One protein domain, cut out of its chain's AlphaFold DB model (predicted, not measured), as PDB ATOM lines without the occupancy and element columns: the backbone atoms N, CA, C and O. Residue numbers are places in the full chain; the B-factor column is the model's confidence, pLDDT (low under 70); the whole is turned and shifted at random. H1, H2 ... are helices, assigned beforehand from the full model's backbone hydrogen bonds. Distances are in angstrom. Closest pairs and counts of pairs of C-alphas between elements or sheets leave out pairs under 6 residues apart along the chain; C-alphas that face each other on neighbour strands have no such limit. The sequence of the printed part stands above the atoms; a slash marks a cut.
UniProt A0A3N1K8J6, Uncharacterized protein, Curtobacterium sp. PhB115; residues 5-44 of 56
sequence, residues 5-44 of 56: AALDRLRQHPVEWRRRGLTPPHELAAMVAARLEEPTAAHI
ATOM      1  N   ALA A   5      13.379  47.750 -24.537       82.50
ATOM      2  CA  ALA A   5      13.226  49.188 -24.729       82.50
ATOM      3  C   ALA A   5      14.179  49.759 -25.798       82.50
ATOM      4  O   ALA A   5      13.780  50.636 -26.572       82.50
ATOM      5  N   ALA A   6      15.426  49.280 -25.886       80.44
ATOM      6  CA  ALA A   6      16.339  49.679 -26.956       80.44
ATOM      7  C   ALA A   6      15.916  49.107 -28.310       80.44
ATOM      8  O   ALA A   6      16.086  49.791 -29.322       80.44
ATOM      9  N   LEU A   7      15.350  47.895 -28.346       79.56
ATOM     10  CA  LEU A   7      14.816  47.314 -29.581       79.56
ATOM     11  C   LEU A   7      13.643  48.132 -30.133       79.56
ATOM     12  O   LEU A   7      13.602  48.390 -31.336       79.56
ATOM     13  N   ASP A   8      12.741  48.610 -29.277       83.19
ATOM     14  CA  ASP A   8      11.605  49.424 -29.725       83.19
ATOM     15  C   ASP A   8      12.031  50.801 -30.241       83.19
ATOM     16  O   ASP A   8      11.543  51.245 -31.282       83.19
ATOM     17  N   ARG A   9      13.022  51.446 -29.608       80.88
ATOM     18  CA  ARG A   9      13.615  52.678 -30.164       80.88
ATOM     19  C   ARG A   9      14.307  52.429 -31.499       80.88
ATOM     20  O   ARG A   9      14.188  53.238 -32.413       80.88
ATOM     21  N   LEU A  10      15.016  51.308 -31.637       80.38
ATOM     22  CA  LEU A  10      15.652  50.944 -32.900       80.38
ATOM     23  C   LEU A  10      14.618  50.733 -34.005       80.38
ATOM     24  O   LEU A  10      14.830  51.206 -35.121       80.38
ATOM     25  N   ARG A  11      13.486  50.080 -33.725       79.81
ATOM     26  CA  ARG A  11      12.402  49.889 -34.707       79.81
ATOM     27  C   ARG A  11      11.876  51.209 -35.281       79.81
ATOM     28  O   ARG A  11      11.519  51.241 -36.454       79.81
ATOM     29  N   GLN A  12      11.882  52.288 -34.498       82.69
ATOM     30  CA  GLN A  12      11.462  53.623 -34.942       82.69
ATOM     31  C   GLN A  12      12.507  54.331 -35.829       82.69
ATOM     32  O   GLN A  12      12.165  55.256 -36.563       82.69
ATOM     33  N   HIS A  13      13.767  53.884 -35.809       84.31
ATOM     34  CA  HIS A  13      14.875  54.483 -36.556       84.31
ATOM     35  C   HIS A  13      15.585  53.445 -37.443       84.31
ATOM     36  O   HIS A  13      16.693  53.007 -37.132       84.31
ATOM     37  N   PRO A  14      14.999  53.057 -38.592       73.38
ATOM     38  CA  PRO A  14      15.528  51.988 -39.448       73.38
ATOM     39  C   PRO A  14      16.960  52.228 -39.961       73.38
ATOM     40  O   PRO A  14      17.698  51.272 -40.185       73.38
ATOM     41  N   VAL A  15      17.399  53.485 -40.093       84.50
ATOM     42  CA  VAL A  15      18.784  53.831 -40.477       84.50
ATOM     43  C   VAL A  15      19.806  53.378 -39.424       84.50
ATOM     44  O   VAL A  15      20.918  52.976 -39.774       84.50
ATOM     45  N   GLU A  16      19.430  53.380 -38.144       86.75
ATOM     46  CA  GLU A  16      20.310  52.973 -37.043       86.75
ATOM     47  C   GLU A  16      20.615  51.471 -37.057       86.75
ATOM     48  O   GLU A  16      21.639  51.052 -36.520       86.75
ATOM     49  N   TRP A  17      19.786  50.657 -37.717       87.19
ATOM     50  CA  TRP A  17      20.050  49.226 -37.880       87.19
ATOM     51  C   TRP A  17      21.292  49.010 -38.732       87.19
ATOM     52  O   TRP A  17      22.252  48.391 -38.274       87.19
ATOM     53  N   ARG A  18      21.332  49.622 -39.923       86.94
ATOM     54  CA  ARG A  18      22.478  49.481 -40.830       86.94
ATOM     55  C   ARG A  18      23.761  50.044 -40.224       86.94
ATOM     56  O   ARG A  18      24.812  49.427 -40.354       86.94
ATOM     57  N   ARG A  19      23.676  51.169 -39.501       89.00
ATOM     58  CA  ARG A  19      24.829  51.751 -38.784       89.00
ATOM     59  C   ARG A  19      25.429  50.804 -37.745       89.00
ATOM     60  O   ARG A  19      26.624  50.872 -37.482       89.00
ATOM     61  N   ARG A  20      24.610  49.924 -37.171       88.00
ATOM     62  CA  ARG A  20      25.019  48.927 -36.172       88.00
ATOM     63  C   ARG A  20      25.350  47.564 -36.786       88.00
ATOM     64  O   ARG A  20      25.548  46.611 -36.042       88.00
ATOM     65  N   GLY A  21      25.394  47.462 -38.117       88.06
ATOM     66  CA  GLY A  21      25.615  46.198 -38.823       88.06
ATOM     67  C   GLY A  21      24.433  45.225 -38.738       88.06
ATOM     68  O   GLY A  21      24.618  44.031 -38.949       88.06
ATOM     69  N   LEU A  22      23.234  45.714 -38.408       87.06
ATOM     70  CA  LEU A  22      22.005  44.924 -38.333       87.06
ATOM     71  C   LEU A  22      21.152  45.112 -39.595       87.06
ATOM     72  O   LEU A  22      21.084  46.204 -40.165       87.06
ATOM     73  N   THR A  23      20.439  44.058 -39.986       88.31
ATOM     74  CA  THR A  23      19.480  44.090 -41.099       88.31
ATOM     75  C   THR A  23      18.177  44.772 -40.669       88.31
ATOM     76  O   THR A  23      17.594  44.355 -39.666       88.31
ATOM     77  N   PRO A  24      17.684  45.798 -41.390       87.56
ATOM     78  CA  PRO A  24      16.439  46.479 -41.049       87.56
ATOM     79  C   PRO A  24      15.215  45.544 -40.992       87.56
ATOM     80  O   PRO A  24      15.151  44.567 -41.742       87.56
ATOM     81  N   PRO A  25      14.175  45.878 -40.201       85.06
ATOM     82  CA  PRO A  25      13.000  45.019 -40.038       85.06
ATOM     83  C   PRO A  25      12.251  44.692 -41.337       85.06
ATOM     84  O   PRO A  25      11.736  43.590 -41.477       85.06
ATOM     85  N   HIS A  26      12.186  45.627 -42.289       85.44
ATOM     86  CA  HIS A  26      11.480  45.417 -43.558       85.44
ATOM     87  C   HIS A  26      12.214  44.437 -44.483       85.44
ATOM     88  O   HIS A  26      11.575  43.614 -45.129       85.44
ATOM     89  N   GLU A  27      13.548  44.486 -44.513       89.38
ATOM     90  CA  GLU A  27      14.368  43.517 -45.245       89.38
ATOM     91  C   GLU A  27      14.242  42.128 -44.614       89.38
ATOM     92  O   GLU A  27      14.025  41.154 -45.327       89.38
ATOM     93  N   LEU A  28      14.274  42.042 -43.278       88.12
ATOM     94  CA  LEU A  28      14.016  40.785 -42.571       88.12
ATOM     95  C   LEU A  28      12.625  40.226 -42.891       88.12
ATOM     96  O   LEU A  28      12.500  39.034 -43.154       88.12
ATOM     97  N   ALA A  29      11.589  41.069 -42.908       88.50
ATOM     98  CA  ALA A  29      10.236  40.645 -43.260       88.50
ATOM     99  C   ALA A  29      10.160  40.104 -44.696       88.50
ATOM    100  O   ALA A  29       9.553  39.059 -44.914       88.50
ATOM    101  N   ALA A  30      10.821  40.762 -45.653       91.00
ATOM    102  CA  ALA A  30      10.896  40.293 -47.035       91.00
ATOM    103  C   ALA A  30      11.635  38.949 -47.149       91.00
ATOM    104  O   ALA A  30      11.168  38.050 -47.842       91.00
ATOM    105  N   MET A  31      12.748  38.778 -46.427       90.44
ATOM    106  CA  MET A  31      13.481  37.508 -46.377       90.44
ATOM    107  C   MET A  31      12.639  36.381 -45.767       90.44
ATOM    108  O   MET A  31      12.669  35.255 -46.258       90.44
ATOM    109  N   VAL A  32      11.888  36.673 -44.699       88.75
ATOM    110  CA  VAL A  32      10.979  35.707 -44.065       88.75
ATOM    111  C   VAL A  32       9.858  35.321 -45.022       88.75
ATOM    112  O   VAL A  32       9.619  34.132 -45.195       88.75
ATOM    113  N   ALA A  33       9.210  36.294 -45.665       89.56
ATOM    114  CA  ALA A  33       8.147  36.034 -46.634       89.56
ATOM    115  C   ALA A  33       8.652  35.155 -47.786       89.56
ATOM    116  O   ALA A  33       8.092  34.088 -48.019       89.56
ATOM    117  N   ALA A  34       9.777  35.528 -48.403       88.44
ATOM    118  CA  ALA A  34      10.397  34.744 -49.468       88.44
ATOM    119  C   ALA A  34      10.709  33.308 -49.022       88.44
ATOM    120  O   ALA A  34      10.474  32.362 -49.767       88.44
ATOM    121  N   ARG A  35      11.190  33.125 -47.786       84.69
ATOM    122  CA  ARG A  35      11.488  31.791 -47.257       84.69
ATOM    123  C   ARG A  35      10.240  30.963 -46.969       84.69
ATOM    124  O   ARG A  35      10.293  29.749 -47.100       84.69
ATOM    125  N   LEU A  36       9.141  31.589 -46.559       84.56
ATOM    126  CA  LEU A  36       7.871  30.901 -46.319       84.56
ATOM    127  C   LEU A  36       7.142  30.543 -47.620       84.56
ATOM    128  O   LEU A  36       6.383  29.579 -47.641       84.56
ATOM    129  N   GLU A  37       7.378  31.296 -48.694       83.00
ATOM    130  CA  GLU A  37       6.856  31.008 -50.034       83.00
ATOM    131  C   GLU A  37       7.573  29.826 -50.715       83.00
ATOM    132  O   GLU A  37       7.063  29.285 -51.699       83.00
ATOM    133  N   GLU A  38       8.727  29.382 -50.201       80.19
ATOM    134  CA  GLU A  38       9.415  28.212 -50.742       80.19
ATOM    135  C   GLU A  38       8.586  26.927 -50.529       80.19
ATOM    136  O   GLU A  38       8.196  26.617 -49.400       80.19
ATOM    137  N   PRO A  39       8.373  26.098 -51.574       67.62
ATOM    138  CA  PRO A  39       7.584  24.860 -51.473       67.62
ATOM    139  C   PRO A  39       8.103  23.872 -50.416       67.62
ATOM    140  O   PRO A  39       7.354  23.063 -49.868       67.62
ATOM    141  N   THR A  40       9.403  23.934 -50.131       68.88
ATOM    142  CA  THR A  40      10.110  23.143 -49.120       68.88
ATOM    143  C   THR A  40       9.832  23.610 -47.689       68.88
ATOM    144  O   THR A  40       9.904  22.792 -46.774       68.88
ATOM    145  N   ALA A  41       9.462  24.876 -47.472       62.38
ATOM    146  CA  ALA A  41       9.134  25.399 -46.145       62.38
ATOM    147  C   ALA A  41       7.825  24.814 -45.590       62.38
ATOM    148  O   ALA A  41       7.699  24.622 -44.382       62.38
ATOM    149  N   ALA A  42       6.884  24.445 -46.465       63.09
ATOM    150  CA  ALA A  42       5.634  23.781 -46.087       63.09
ATOM    151  C   ALA A  42       5.830  22.353 -45.534       63.09
ATOM    152  O   ALA A  42       4.915  21.800 -44.933       63.09
ATOM    153  N   HIS A  43       7.011  21.756 -45.735       64.75
ATOM    154  CA  HIS A  43       7.341  20.391 -45.313       64.75
ATOM    155  C   HIS A  43       8.252  20.335 -44.083       64.75
ATOM    156  O   HIS A  43       8.797  19.273 -43.792       64.75
ATOM    157  N   ILE A  44       8.438  21.440 -43.356       67.94
ATOM    158  CA  ILE A  44       9.167  21.400 -42.085       67.94
ATOM    159  C   ILE A  44       8.224  20.781 -41.043       67.94
ATOM    160  O   ILE A  44       7.237  21.428 -40.679       67.94
TER     161      ILE A  44
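AT A GLANCE: This is residues 5 to 44 of the 56 residues of an uncharacterized protein of Curtobacterium sp. PhB115 (UniProt A0A3N1K8J6). One helix, H3, sticks out as an arm from a small, loose head made by two short helices, H1 and H2, which stand at a corner to each other, and a tail without a named element runs on from its far end. Residues 27 to 44, of which 27 to 36 belong to H3, stand free, and this arm makes the length. The printed part has 40 residues, with three named helices in the order H1, H2, H3 and no named strand; its class is all helix. It is only just loose, close to extended, with a radius of gyration of the C-alphas of 13.3 A, and it spans 36 by 18 by 13 A.

HOW THE PARTS SIT: Start at H3, residues 25 to 36, the longest helix, which touches no helix. Look at its first residue, Pro 25: H2, residues 14 to 19, is close but not clearly touching, about perpendicular at 88 degrees, and the closest C-alphas, of Pro 14 and Pro 25, are 7.4 A apart. H1, residues 5 to 12, is also close to H3 but not clearly touching, about perpendicular at 85 degrees; the closest C-alphas, of Arg 11 and Pro 25, are 7.2 A apart. H1 and H2 are close but not clearly touching, with the closest C-alphas, of Leu 10 and Glu 16, 6.6 A apart. Their lines are only just about perpendicular, at 71 degrees. Every O i to N i+4 pair is within hydrogen-bond range in H1 and H3; in H2 it is 1 of 2.

IN THESE COORDINATES: Find C-alpha 25 at (13.000, 45.019, -40.038); from there H3 runs 16.3 A to C-alpha 36 at (7.871, 30.901, -46.319). H2 measures 9.3 A from C-alpha 14 to C-alpha 19. H1 begins at C-alpha 5, at (13.226, 49.188, -24.729), and measures 11.3 A to C-alpha 12.

THE WHOLE: The two C-alphas farthest apart, of Ala 5 and Pro 39, are 36.6 A apart. The printed part has no cut, and both links, H1 to H2 and H2 to H3, are tight. The mean pLDDT of the printed part is 82.3; look for the low confidence, under 70, at residues 39 to 44.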